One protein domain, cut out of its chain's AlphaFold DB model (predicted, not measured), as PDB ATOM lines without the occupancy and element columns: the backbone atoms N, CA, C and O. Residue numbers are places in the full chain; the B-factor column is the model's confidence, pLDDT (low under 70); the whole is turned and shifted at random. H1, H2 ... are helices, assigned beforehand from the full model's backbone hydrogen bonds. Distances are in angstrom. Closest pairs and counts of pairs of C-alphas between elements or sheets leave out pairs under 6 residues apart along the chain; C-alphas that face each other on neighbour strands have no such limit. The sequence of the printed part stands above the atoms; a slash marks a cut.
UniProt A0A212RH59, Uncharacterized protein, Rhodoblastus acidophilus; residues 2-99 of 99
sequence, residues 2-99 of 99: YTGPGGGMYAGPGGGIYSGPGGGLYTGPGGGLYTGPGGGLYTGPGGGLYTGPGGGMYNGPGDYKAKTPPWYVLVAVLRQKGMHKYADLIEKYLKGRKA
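This is residues 2 to 99 of the 99 residues of an uncharacterized protein of Rhodoblastus acidophilus (UniProt A0A212RH59). With little regular structure, the printed part is a chain wound in stacked turns from Tyr 2 to about Gly 62, a loose solenoid; residues 63 to 70 run back along it to a helical hairpin, H1 then H2, that packs along one side of the turns. The 98 residues hold two named helices and no named strand; the class is all helix, with only 22 residues in named elements. The whole is compact, radius of gyration of the C-alphas 12.7 A, spanning 35 by 25 by 24 A.

After the long stretch 2 to 70, find H1, residues 71 to 80, and H2, residues 84 to 95, a hairpin with a tight link. They touch, the closest C-alphas being Val 75 and Ala 87, 4.6 A apart. They run opposite ways at a shallow tilt of 23 degrees. In both, every O i to N i+4 pair is within hydrogen-bond range.

Start at C-alpha 2, (28.579, -21.095, -6.956). H1 begins at (36.980, -32.493, 0.815) and covers 14.4 A; H2 covers 15.9 A, ending at (42.560, -38.335, 8.799).

The C-alphas farthest apart, Gly 12 and Ala 99, are 37.5 A apart. The printed part has no cut. Look for pLDDT under 70 at residues 2 to 9, 12 to 14, 59 to 69 and 96 to 99.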
ATOM      1  N   TYR A   2      29.474 -21.410  -5.837       52.09
ATOM      2  CA  TYR A   2      28.579 -21.095  -6.956       52.09
ATOM      3  C   TYR A   2      27.440 -22.125  -7.056       52.09
ATOM      4  O   TYR A   2      27.696 -23.332  -6.994       52.09
ATOM      5  N   THR A   3      26.202 -21.643  -7.185       62.28
ATOM      6  CA  THR A   3      24.966 -22.443  -7.287       62.28
ATOM      7  C   THR A   3      24.422 -22.538  -8.713       62.28
ATOM      8  O   THR A   3      23.421 -23.214  -8.918       62.28
ATOM      9  N   GLY A   4      25.055 -21.892  -9.700       57.72
ATOM     10  CA  GLY A   4      24.690 -22.020 -11.115       57.72
ATOM     11  C   GLY A   4      25.335 -23.238 -11.798       57.72
ATOM     12  O   GLY A   4      26.154 -23.916 -11.176       57.72
ATOM     13  N   PRO A   5      25.001 -23.517 -13.074       56.66
ATOM     14  CA  PRO A   5      25.536 -24.645 -13.844       56.66
ATOM     15  C   PRO A   5      27.063 -24.778 -13.748       56.66
ATOM     16  O   PRO A   5      27.784 -23.788 -13.847       56.66
ATOM     17  N   GLY A   6      27.557 -25.996 -13.498       58.47
ATOM     18  CA  GLY A   6      28.982 -26.270 -13.241       58.47
ATOM     19  C   GLY A   6      29.476 -25.884 -11.837       58.47
ATOM     20  O   GLY A   6      30.641 -26.094 -11.500       58.47
ATOM     21  N   GLY A   7      28.605 -25.324 -10.995       61.72
ATOM     22  CA  GLY A   7      28.902 -24.968  -9.616       61.72
ATOM     23  C   GLY A   7      28.952 -26.174  -8.678       61.72
ATOM     24  O   GLY A   7      28.164 -27.116  -8.784       61.72
ATOM     25  N   GLY A   8      29.843 -26.112  -7.685       62.97
ATOM     26  CA  GLY A   8      29.991 -27.157  -6.665       62.97
ATOM     27  C   GLY A   8      28.733 -27.407  -5.820       62.97
ATOM     28  O   GLY A   8      28.606 -28.485  -5.255       62.97
ATOM     29  N   MET A   9      27.797 -26.450  -5.762       66.56
ATOM     30  CA  MET A   9      26.495 -26.592  -5.086       66.56
ATOM     31  C   MET A   9      25.313 -26.668  -6.059       66.56
ATOM     32  O   MET A   9      24.163 -26.600  -5.636       66.56
ATOM     33  N   TYR A  10      25.563 -26.798  -7.363       71.81
ATOM     34  CA  TYR A  10      24.487 -26.957  -8.331       71.81
ATOM     35  C   TYR A  10      23.915 -28.374  -8.271       71.81
ATOM     36  O   TYR A  10      24.659 -29.358  -8.276       71.81
ATOM     37  N   ALA A  11      22.588 -28.465  -8.191       71.38
ATOM     38  CA  ALA A  11      21.851 -29.725  -8.128       71.38
ATOM     39  C   ALA A  11      21.350 -30.210  -9.494       71.38
ATOM     40  O   ALA A  11      20.716 -31.256  -9.549       71.38
ATOM     41  N   GLY A  12      21.611 -29.473 -10.579       67.94
ATOM     42  CA  GLY A  12      21.301 -29.905 -11.942       67.94
ATOM     43  C   GLY A  12      22.486 -30.587 -12.642       67.94
ATOM     44  O   GLY A  12      23.579 -30.658 -12.074       67.94
ATOM     45  N   PRO A  13      22.300 -31.071 -13.883       69.38
ATOM     46  CA  PRO A  13      23.336 -31.743 -14.669       69.38
ATOM     47  C   PRO A  13      24.681 -31.001 -14.683       69.38
ATOM     48  O   PRO A  13      24.729 -29.784 -14.853       69.38
ATOM     49  N   GLY A  14      25.777 -31.734 -14.463       67.06
ATOM     50  CA  GLY A  14      27.131 -31.167 -14.337       67.06
ATOM     51  C   GLY A  14      27.399 -30.425 -13.020       67.06
ATOM     52  O   GLY A  14      28.459 -29.826 -12.849       67.06
ATOM     53  N   GLY A  15      26.447 -30.434 -12.088       70.44
ATOM     54  CA  GLY A  15      26.580 -29.829 -10.771       70.44
ATOM     55  C   GLY A  15      27.249 -30.733  -9.735       70.44
ATOM     56  O   GLY A  15      27.120 -31.961  -9.756       70.44
ATOM     57  N   GLY A  16      27.944 -30.113  -8.779       71.06
ATOM     58  CA  GLY A  16      28.680 -30.829  -7.731       71.06
ATOM     59  C   GLY A  16      27.799 -31.605  -6.747       71.06
ATOM     60  O   GLY A  16      28.276 -32.566  -6.150       71.06
ATOM     61  N   ILE A  17      26.514 -31.248  -6.614       76.56
ATOM     62  CA  ILE A  17      25.553 -31.969  -5.759       76.56
ATOM     63  C   ILE A  17      24.474 -32.722  -6.551       76.56
ATOM     64  O   ILE A  17      23.491 -33.184  -5.969       76.56
ATOM     65  N   TYR A  18      24.640 -32.846  -7.870       79.50
ATOM     66  CA  TYR A  18      23.754 -33.633  -8.721       79.50
ATOM     67  C   TYR A  18      24.044 -35.128  -8.581       79.50
ATOM     68  O   TYR A  18      25.202 -35.545  -8.586       79.50
ATOM     69  N   SER A  19      22.988 -35.930  -8.454       78.69
ATOM     70  CA  SER A  19      23.062 -37.385  -8.268       78.69
ATOM     71  C   SER A  19      22.855 -38.190  -9.553       78.69
ATOM     72  O   SER A  19      22.973 -39.410  -9.510       78.69
ATOM     73  N   GLY A  20      22.531 -37.547 -10.679       77.44
ATOM     74  CA  GLY A  20      22.429 -38.213 -11.981       77.44
ATOM     75  C   GLY A  20      23.771 -38.283 -12.726       77.44
ATOM     76  O   GLY A  20      24.758 -37.714 -12.258       77.44
ATOM     77  N   PRO A  21      23.824 -38.946 -13.897       76.56
ATOM     78  CA  PRO A  21      25.048 -39.117 -14.682       76.56
ATOM     79  C   PRO A  21      25.821 -37.807 -14.894       76.56
ATOM     80  O   PRO A  21      25.232 -36.774 -15.214       76.56
ATOM     81  N   GLY A  22      27.142 -37.845 -14.683       70.38
ATOM     82  CA  GLY A  22      28.020 -36.666 -14.754       70.38
ATOM     83  C   GLY A  22      27.932 -35.715 -13.552       70.38
ATOM     84  O   GLY A  22      28.574 -34.667 -13.551       70.38
ATOM     85  N   GLY A  23      27.137 -36.049 -12.532       75.56
ATOM     86  CA  GLY A  23      27.032 -35.295 -11.288       75.56
ATOM     87  C   GLY A  23      28.085 -35.673 -10.244       75.56
ATOM     88  O   GLY A  23      28.586 -36.801 -10.198       75.56
ATOM     89  N   GLY A  24      28.388 -34.728  -9.349       76.94
ATOM     90  CA  GLY A  24      29.343 -34.945  -8.258       76.94
ATOM     91  C   GLY A  24      28.893 -35.979  -7.217       76.94
ATOM     92  O   GLY A  24      29.742 -36.571  -6.557       76.94
ATOM     93  N   LEU A  25      27.587 -36.257  -7.109       82.81
ATOM     94  CA  LEU A  25      27.026 -37.288  -6.221       82.81
ATOM     95  C   LEU A  25      26.652 -38.587  -6.941       82.81
ATOM     96  O   LEU A  25      26.053 -39.478  -6.341       82.81
ATOM     97  N   TYR A  26      26.972 -38.706  -8.227       84.31
ATOM     98  CA  TYR A  26      26.688 -39.919  -8.979       84.31
ATOM     99  C   TYR A  26      27.626 -41.052  -8.560       84.31
ATOM    100  O   TYR A  26      28.842 -40.869  -8.473       84.31
ATOM    101  N   THR A  27      27.055 -42.229  -8.307       84.31
ATOM    102  CA  THR A  27      27.782 -43.423  -7.848       84.31
ATOM    103  C   THR A  27      28.113 -44.398  -8.975       84.31
ATOM    104  O   THR A  27      28.793 -45.386  -8.720       84.31
ATOM    105  N   GLY A  28      27.616 -44.168 -10.194       82.06
ATOM    106  CA  GLY A  28      27.926 -44.986 -11.369       82.06
ATOM    107  C   GLY A  28      29.188 -44.519 -12.109       82.06
ATOM    108  O   GLY A  28      29.753 -43.483 -11.758       82.06
ATOM    109  N   PRO A  29      29.629 -45.248 -13.151       79.69
ATOM    110  CA  PRO A  29      30.826 -44.912 -13.926       79.69
ATOM    111  C   PRO A  29      30.853 -43.446 -14.385       79.69
ATOM    112  O   PRO A  29      29.851 -42.925 -14.871       79.69
ATOM    113  N   GLY A  30      31.996 -42.775 -14.203       72.94
ATOM    114  CA  GLY A  30      32.168 -41.344 -14.500       72.94
ATOM    115  C   GLY A  30      31.569 -40.385 -13.459       72.94
ATOM    116  O   GLY A  30      31.598 -39.172 -13.656       72.94
ATOM    117  N   GLY A  31      31.016 -40.904 -12.360       78.38
ATOM    118  CA  GLY A  31      30.467 -40.114 -11.261       78.38
ATOM    119  C   GLY A  31      31.492 -39.696 -10.206       78.38
ATOM    120  O   GLY A  31      32.504 -40.367  -9.979       78.38
ATOM    121  N   GLY A  32      31.191 -38.602  -9.500       80.62
ATOM    122  CA  GLY A  32      32.046 -38.092  -8.423       80.62
ATOM    123  C   GLY A  32      32.152 -39.022  -7.206       80.62
ATOM    124  O   GLY A  32      33.184 -39.015  -6.541       80.62
ATOM    125  N   LEU A  33      31.147 -39.873  -6.949       84.81
ATOM    126  CA  LEU A  33      31.161 -40.874  -5.868       84.81
ATOM    127  C   LEU A  33      31.513 -42.287  -6.341       84.81
ATOM    128  O   LEU A  33      31.467 -43.235  -5.553       84.81
ATOM    129  N   TYR A  34      31.848 -42.455  -7.618       86.25
ATOM    130  CA  TYR A  34      32.244 -43.753  -8.138       86.25
ATOM    131  C   TYR A  34      33.589 -44.179  -7.549       86.25
ATOM    132  O   TYR A  34      34.552 -43.412  -7.543       86.25
ATOM    133  N   THR A  35      33.647 -45.410  -7.044       85.25
ATOM    134  CA  THR A  35      34.839 -45.986  -6.405       85.25
ATOM    135  C   THR A  35      35.655 -46.869  -7.346       85.25
ATOM    136  O   THR A  35      36.680 -47.394  -6.926       85.25
ATOM    137  N   GLY A  36      35.201 -47.088  -8.584       82.94
ATOM    138  CA  GLY A  36      35.949 -47.826  -9.604       82.94
ATOM    139  C   GLY A  36      36.878 -46.923 -10.429       82.94
ATOM    140  O   GLY A  36      36.849 -45.702 -10.256       82.94
ATOM    141  N   PRO A  37      37.681 -47.492 -11.347       80.44
ATOM    142  CA  PRO A  37      38.599 -46.732 -12.198       80.44
ATOM    143  C   PRO A  37      37.908 -45.564 -12.919       80.44
ATOM    144  O   PRO A  37      36.813 -45.724 -13.457       80.44
ATOM    145  N   GLY A  38      38.539 -44.386 -12.908       73.44
ATOM    146  CA  GLY A  38      37.975 -43.150 -13.474       73.44
ATOM    147  C   GLY A  38      36.921 -42.455 -12.599       73.44
ATOM    148  O   GLY A  38      36.336 -41.464 -13.025       73.44
ATOM    149  N   GLY A  39      36.662 -42.963 -11.390       78.38
ATOM    150  CA  GLY A  39      35.739 -42.369 -10.427       78.38
ATOM    151  C   GLY A  39      36.382 -41.365  -9.470       78.38
ATOM    152  O   GLY A  39      37.562 -41.466  -9.123       78.38
ATOM    153  N   GLY A  40      35.578 -40.415  -8.979       80.06
ATOM    154  CA  GLY A  40      36.040 -39.395  -8.030       80.06
ATOM    155  C   GLY A  40      36.436 -39.945  -6.654       80.06
ATOM    156  O   GLY A  40      37.249 -39.327  -5.970       80.06
ATOM    157  N   LEU A  41      35.945 -41.131  -6.269       84.75
ATOM    158  CA  LEU A  41      36.347 -41.825  -5.040       84.75
ATOM    159  C   LEU A  41      37.279 -43.016  -5.276       84.75
ATOM    160  O   LEU A  41      37.497 -43.828  -4.375       84.75
ATOM    161  N   TYR A  42      37.834 -43.142  -6.477       86.00
ATOM    162  CA  TYR A  42      38.811 -44.179  -6.764       86.00
ATOM    163  C   TYR A  42      40.100 -43.949  -5.967       86.00
ATOM    164  O   TYR A  42      40.595 -42.824  -5.864       86.00
ATOM    165  N   THR A  43      40.640 -45.028  -5.402       83.50
ATOM    166  CA  THR A  43      41.838 -45.004  -4.548       83.50
ATOM    167  C   THR A  43      43.107 -45.419  -5.288       83.50
ATOM    168  O   THR A  43      44.175 -45.394  -4.690       83.50
ATOM    169  N   GLY A  44      43.006 -45.851  -6.548       81.50
ATOM    170  CA  GLY A  44      44.159 -46.178  -7.389       81.50
ATOM    171  C   GLY A  44      44.664 -44.973  -8.193       81.50
ATOM    172  O   GLY A  44      44.041 -43.911  -8.156       81.50
ATOM    173  N   PRO A  45      45.763 -45.127  -8.954       79.69
ATOM    174  CA  PRO A  45      46.356 -44.056  -9.755       79.69
ATOM    175  C   PRO A  45      45.333 -43.292 -10.607       79.69
ATOM    176  O   PRO A  45      44.479 -43.900 -11.252       79.69
ATOM    177  N   GLY A  46      45.406 -41.957 -10.583       72.94
ATOM    178  CA  GLY A  46      44.462 -41.064 -11.272       72.94
ATOM    179  C   GLY A  46      43.094 -40.906 -10.590       72.94
ATOM    180  O   GLY A  46      42.239 -40.183 -11.096       72.94
ATOM    181  N   GLY A  47      42.868 -41.568  -9.451       78.56
ATOM    182  CA  GLY A  47      41.649 -41.443  -8.658       78.56
ATOM    183  C   GLY A  47      41.632 -40.220  -7.737       78.56
ATOM    184  O   GLY A  47      42.673 -39.709  -7.315       78.56
ATOM    185  N   GLY A  48      40.433 -39.754  -7.377       79.56
ATOM    186  CA  GLY A  48      40.291 -38.585  -6.504       79.56
ATOM    187  C   GLY A  48      40.736 -38.825  -5.056       79.56
ATOM    188  O   GLY A  48      41.244 -37.895  -4.439       79.56
ATOM    189  N   LEU A  49      40.641 -40.058  -4.532       81.88
ATOM    190  CA  LEU A  49      41.164 -40.426  -3.202       81.88
ATOM    191  C   LEU A  49      42.619 -40.907  -3.227       81.88
ATOM    192  O   LEU A  49      43.174 -41.235  -2.179       81.88
ATOM    193  N   TYR A  50      43.243 -40.977  -4.401       83.06
ATOM    194  CA  TYR A  50      44.627 -41.413  -4.506       83.06
ATOM    195  C   TYR A  50      45.569 -40.371  -3.900       83.06
ATOM    196  O   TYR A  50      45.488 -39.179  -4.208       83.06
ATOM    197  N   THR A  51      46.456 -40.835  -3.023       77.81
ATOM    198  CA  THR A  51      47.421 -40.007  -2.285       77.81
ATOM    199  C   THR A  51      48.818 -40.032  -2.899       77.81
ATOM    200  O   THR A  51      49.721 -39.422  -2.339       77.81
ATOM    201  N   GLY A  52      49.023 -40.752  -4.006       74.25
ATOM    202  CA  GLY A  52      50.271 -40.739  -4.771       74.25
ATOM    203  C   GLY A  52      50.250 -39.707  -5.908       74.25
ATOM    204  O   GLY A  52      49.198 -39.124  -6.181       74.25
ATOM    205  N   PRO A  53      51.384 -39.489  -6.601       71.94
ATOM    206  CA  PRO A  53      51.489 -38.524  -7.695       71.94
ATOM    207  C   PRO A  53      50.369 -38.681  -8.735       71.94
ATOM    208  O   PRO A  53      50.080 -39.791  -9.180       71.94
ATOM    209  N   GLY A  54      49.730 -37.568  -9.110       70.69
ATOM    210  CA  GLY A  54      48.602 -37.553 -10.051       70.69
ATOM    211  C   GLY A  54      47.233 -37.898  -9.444       70.69
ATOM    212  O   GLY A  54      46.258 -38.012 -10.184       70.69
ATOM    213  N   GLY A  55      47.140 -38.074  -8.122       72.81
ATOM    214  CA  GLY A  55      45.880 -38.268  -7.399       72.81
ATOM    215  C   GLY A  55      45.256 -36.973  -6.869       72.81
ATOM    216  O   GLY A  55      45.958 -36.008  -6.572       72.81
ATOM    217  N   GLY A  56      43.930 -36.960  -6.694       73.31
ATOM    218  CA  GLY A  56      43.190 -35.795  -6.173       73.31
ATOM    219  C   GLY A  56      43.391 -35.506  -4.675       73.31
ATOM    220  O   GLY A  56      42.962 -34.461  -4.180       73.31
ATOM    221  N   MET A  57      44.044 -36.419  -3.948       73.31
ATOM    222  CA  MET A  57      44.496 -36.227  -2.566       73.31
ATOM    223  C   MET A  57      46.027 -36.178  -2.438       73.31
ATOM    224  O   MET A  57      46.535 -36.179  -1.315       73.31
ATOM    225  N   TYR A  58      46.761 -36.122  -3.552       71.06
ATOM    226  CA  TYR A  58      48.203 -35.893  -3.538       71.06
ATOM    227  C   TYR A  58      48.511 -34.479  -3.028       71.06
ATOM    228  O   TYR A  58      47.819 -33.538  -3.400       71.06
ATOM    229  N   ASN A  59      49.528 -34.352  -2.172       66.12
ATOM    230  CA  ASN A  59      49.961 -33.087  -1.557       66.12
ATOM    231  C   ASN A  59      51.455 -32.804  -1.825       66.12
ATOM    232  O   ASN A  59      52.136 -32.165  -1.024       66.12
ATOM    233  N   GLY A  60      51.997 -33.395  -2.891       60.59
ATOM    234  CA  GLY A  60      53.368 -33.171  -3.345       60.59
ATOM    235  C   GLY A  60      53.424 -32.196  -4.528       60.59
ATOM    236  O   GLY A  60      52.390 -31.792  -5.057       60.59
ATOM    237  N   PRO A  61      54.627 -31.820  -4.995       43.97
ATOM    238  CA  PRO A  61      54.780 -30.910  -6.128       43.97
ATOM    239  C   PRO A  61      54.037 -31.443  -7.367       43.97
ATOM    240  O   PRO A  61      54.197 -32.606  -7.738       43.97
ATOM    241  N   GLY A  62      53.206 -30.592  -7.981       52.66
ATOM    242  CA  GLY A  62      52.275 -30.977  -9.053       52.66
ATOM    243  C   GLY A  62      50.804 -31.093  -8.623       52.66
ATOM    244  O   GLY A  62      50.032 -31.736  -9.330       52.66
ATOM    245  N   ASP A  63      50.431 -30.495  -7.483       48.09
ATOM    246  CA  ASP A  63      49.080 -30.514  -6.907       48.09
ATOM    247  C   ASP A  63      47.967 -30.387  -7.957       48.09
ATOM    248  O   ASP A  63      47.747 -29.330  -8.562       48.09
ATOM    249  N   TYR A  64      47.184 -31.456  -8.091       49.47
ATOM    250  CA  TYR A  64      45.876 -31.407  -8.722       49.47
ATOM    251  C   TYR A  64      44.936 -30.636  -7.786       49.47
ATOM    252  O   TYR A  64      44.152 -31.211  -7.030       49.47
ATOM    253  N   LYS A  65      45.026 -29.299  -7.804       48.12
ATOM    254  CA  LYS A  65      44.034 -28.413  -7.182       48.12
ATOM    255  C   LYS A  65      42.761 -28.490  -8.008       48.12
ATOM    256  O   LYS A  65      42.479 -27.636  -8.847       48.12
ATOM    257  N   ALA A  66      42.008 -29.560  -7.803       50.03
ATOM    258  CA  ALA A  66      40.697 -29.702  -8.390       50.03
ATOM    259  C   ALA A  66      39.857 -28.467  -8.019       50.03
ATOM    260  O   ALA A  66      39.817 -28.057  -6.858       50.03
ATOM    261  N   LYS A  67      39.136 -27.889  -8.990       47.94
ATOM    262  CA  LYS A  67      38.114 -26.844  -8.751       47.94
ATOM    263  C   LYS A  67      36.952 -27.338  -7.868       47.94
ATOM    264  O   LYS A  67      35.976 -26.621  -7.655       47.94
ATOM    265  N   THR A  68      37.025 -28.579  -7.395       51.84
ATOM    266  CA  THR A  68      36.093 -29.190  -6.462       51.84
ATOM    267  C   THR A  68      36.142 -28.485  -5.111       51.84
ATOM    268  O   THR A  68      37.213 -28.058  -4.671       51.84
ATOM    269  N   PRO A  69      34.996 -28.381  -4.420       57.38
ATOM    270  CA  PRO A  69      34.970 -27.868  -3.062       57.38
ATOM    271  C   PRO A  69      35.926 -28.680  -2.172       57.38
ATOM    272  O   PRO A  69      36.163 -29.862  -2.439       57.38
ATOM    273  N   PRO A  70      36.464 -28.074  -1.104       72.50
ATOM    274  CA  PRO A  70      37.330 -28.785  -0.176       72.50
ATOM    275  C   PRO A  70      36.685 -30.090   0.309       72.50
ATOM    276  O   PRO A  70      35.487 -30.126   0.589       72.50
ATOM    277  N   TRP A  71      37.473 -31.157   0.454       76.06
ATOM    278  CA  TRP A  71      36.980 -32.493   0.815       76.06
ATOM    279  C   TRP A  71      36.106 -32.519   2.082       76.06
ATOM    280  O   TRP A  71      35.137 -33.271   2.140       76.06
ATOM    281  N   TYR A  72      36.386 -31.664   3.070       75.31
ATOM    282  CA  TYR A  72      35.560 -31.539   4.278       75.31
ATOM    283  C   TYR A  72      34.144 -31.004   3.994       75.31
ATOM    284  O   TYR A  72      33.191 -31.385   4.671       75.31
ATOM    285  N   VAL A  73      33.977 -30.164   2.968       77.44
ATOM    286  CA  VAL A  73      32.662 -29.681   2.519       77.44
ATOM    287  C   VAL A  73      31.888 -30.817   1.867       77.44
ATOM    288  O   VAL A  73      30.707 -30.994   2.151       77.44
ATOM    289  N   LEU A  74      32.552 -31.618   1.027       77.25
ATOM    290  CA  LEU A  74      31.926 -32.789   0.415       77.25
ATOM    291  C   LEU A  74      31.443 -33.774   1.491       77.25
ATOM    292  O   LEU A  74      30.309 -34.234   1.419       77.25
ATOM    293  N   VAL A  75      32.243 -34.020   2.533       84.06
ATOM    294  CA  VAL A  75      31.839 -34.832   3.697       84.06
ATOM    295  C   VAL A  75      30.582 -34.267   4.370       84.06
ATOM    296  O   VAL A  75      29.654 -35.027   4.646       84.06
ATOM    297  N   ALA A  76      30.508 -32.952   4.594       83.69
ATOM    298  CA  ALA A  76      29.331 -32.321   5.197       83.69
ATOM    299  C   ALA A  76      28.067 -32.494   4.334       83.69
ATOM    300  O   ALA A  76      27.016 -32.880   4.848       83.69
ATOM    301  N   VAL A  77      28.181 -32.293   3.016       80.56
ATOM    302  CA  VAL A  77      27.072 -32.492   2.063       80.56
ATOM    303  C   VAL A  77      26.625 -33.954   2.022       80.56
ATOM    304  O   VAL A  77      25.427 -34.235   2.018       80.56
ATOM    305  N   LEU A  78      27.572 -34.895   2.024       83.81
ATOM    306  CA  LEU A  78      27.271 -36.325   2.040       83.81
ATOM    307  C   LEU A  78      26.552 -36.728   3.328       83.81
ATOM    308  O   LEU A  78      25.550 -37.438   3.260       83.81
ATOM    309  N   ARG A  79      26.988 -36.227   4.491       88.19
ATOM    310  CA  ARG A  79      26.290 -36.462   5.766       88.19
ATOM    311  C   ARG A  79      24.871 -35.886   5.748       88.19
ATOM    312  O   ARG A  79      23.952 -36.585   6.157       88.19
ATOM    313  N   GLN A  80      24.676 -34.674   5.222       84.88
ATOM    314  CA  GLN A  80      23.343 -34.064   5.100       84.88
ATOM    315  C   GLN A  80      22.407 -34.878   4.192       84.88
ATOM    316  O   GLN A  80      21.204 -34.928   4.424       84.88
ATOM    317  N   LYS A  81      22.953 -35.535   3.164       82.69
ATOM    318  CA  LYS A  81      22.198 -36.383   2.230       82.69
ATOM    319  C   LYS A  81      22.047 -37.839   2.691       82.69
ATOM    320  O   LYS A  81      21.585 -38.663   1.909       82.69
ATOM    321  N   GLY A  82      22.457 -38.178   3.916       87.56
ATOM    322  CA  GLY A  82      22.401 -39.550   4.441       87.56
ATOM    323  C   GLY A  82      23.436 -40.503   3.825       87.56
ATOM    324  O   GLY A  82      23.412 -41.707   4.067       87.56
ATOM    325  N   MET A  83      24.383 -39.985   3.041       87.19
ATOM    326  CA  MET A  83      25.432 -40.739   2.346       87.19
ATOM    327  C   MET A  83      26.636 -41.012   3.263       87.19
ATOM    328  O   MET A  83      27.794 -40.795   2.893       87.19
ATOM    329  N   HIS A  84      26.365 -41.500   4.476       88.25
ATOM    330  CA  HIS A  84      27.363 -41.671   5.538       88.25
ATOM    331  C   HIS A  84      28.539 -42.559   5.115       88.25
ATOM    332  O   HIS A  84      29.684 -42.184   5.326       88.25
ATOM    333  N   LYS A  85      28.280 -43.653   4.384       89.25
ATOM    334  CA  LYS A  85      29.322 -44.558   3.865       89.25
ATOM    335  C   LYS A  85      30.407 -43.831   3.056       89.25
ATOM    336  O   LYS A  85      31.592 -44.118   3.207       89.25
ATOM    337  N   TYR A  86      30.008 -42.906   2.185       85.94
ATOM    338  CA  TYR A  86      30.938 -42.147   1.347       85.94
ATOM    339  C   TYR A  86      31.641 -41.049   2.148       85.94
ATOM    340  O   TYR A  86      32.835 -40.819   1.962       85.94
ATOM    341  N   ALA A  87      30.915 -40.411   3.069       87.12
ATOM    342  CA  ALA A  87      31.474 -39.426   3.986       87.12
ATOM    343  C   ALA A  87      32.584 -40.036   4.858       87.12
ATOM    344  O   ALA A  87      33.685 -39.492   4.910       87.12
ATOM    345  N   ASP A  88      32.324 -41.193   5.467       89.38
ATOM    346  CA  ASP A  88      33.271 -41.894   6.336       89.38
ATOM    347  C   ASP A  88      34.499 -42.382   5.557       89.38
ATOM    348  O   ASP A  88      35.623 -42.313   6.058       89.38
ATOM    349  N   LEU A  89      34.309 -42.816   4.303       86.94
ATOM    350  CA  LEU A  89      35.413 -43.173   3.413       86.94
ATOM    351  C   LEU A  89      36.342 -41.974   3.196       86.94
ATOM    352  O   LEU A  89      37.532 -42.066   3.479       86.94
ATOM    353  N   ILE A  90      35.809 -40.840   2.739       83.81
ATOM    354  CA  ILE A  90      36.605 -39.627   2.496       83.81
ATOM    355  C   ILE A  90      37.280 -39.162   3.793       83.81
ATOM    356  O   ILE A  90      38.459 -38.802   3.788       83.81
ATOM    357  N   GLU A  91      36.560 -39.199   4.915       85.94
ATOM    358  CA  GLU A  91      37.071 -38.799   6.225       85.94
ATOM    359  C   GLU A  91      38.234 -39.687   6.696       85.94
ATOM    360  O   GLU A  91      39.206 -39.175   7.255       85.94
ATOM    361  N   LYS A  92      38.195 -40.993   6.413       85.88
ATOM    362  CA  LYS A  92      39.306 -41.917   6.685       85.88
ATOM    363  C   LYS A  92      40.587 -41.486   5.960       85.88
ATOM    364  O   LYS A  92      41.642 -41.411   6.588       85.88
ATOM    365  N   TYR A  93      40.494 -41.155   4.672       79.56
ATOM    366  CA  TYR A  93      41.646 -40.688   3.887       79.56
ATOM    367  C   TYR A  93      42.093 -39.270   4.275       79.56
ATOM    368  O   TYR A  93      43.280 -38.956   4.220       79.56
ATOM    369  N   LEU A  94      41.172 -38.414   4.729       77.44
ATOM    370  CA  LEU A  94      41.506 -37.102   5.295       77.44
ATOM    371  C   LEU A  94      42.271 -37.210   6.619       77.44
ATOM    372  O   LEU A  94      43.238 -36.482   6.822       77.44
ATOM    373  N   LYS A  95      41.864 -38.109   7.520       76.69
ATOM    374  CA  LYS A  95      42.560 -38.335   8.799       76.69
ATOM    375  C   LYS A  95      43.952 -38.928   8.588       76.69
ATOM    376  O   LYS A  95      44.880 -38.527   9.283       76.69
ATOM    377  N   GLY A  96      44.114 -39.791   7.584       67.00
ATOM    378  CA  GLY A  96      45.417 -40.327   7.177       67.00
ATOM    379  C   GLY A  96      46.416 -39.282   6.656       67.00
ATOM    380  O   GLY A  96      47.598 -39.586   6.585       67.00
ATOM    381  N   ARG A  97      45.977 -38.053   6.333       63.28
ATOM    382  CA  ARG A  97      46.848 -36.936   5.908       63.28
ATOM    383  C   ARG A  97      47.493 -36.145   7.053       63.28
ATOM    384  O   ARG A  97      48.268 -35.240   6.775       63.28
ATOM    385  N   LYS A  98      47.153 -36.413   8.319       50.28
ATOM    386  CA  LYS A  98      47.715 -35.687   9.477       50.28
ATOM    387  C   LYS A  98      49.050 -36.259  10.001       50.28
ATOM    388  O   LYS A  98      49.382 -35.990  11.152       50.28
ATOM    389  N   ALA A  99      49.779 -37.037   9.201       41.59
ATOM    390  CA  ALA A  99      51.101 -37.563   9.550       41.59
ATOM    391  C   ALA A  99      52.196 -36.839   8.763       41.59
ATOM    392  O   ALA A  99      51.983 -36.635   7.546       41.59
TER     393      ALA A  99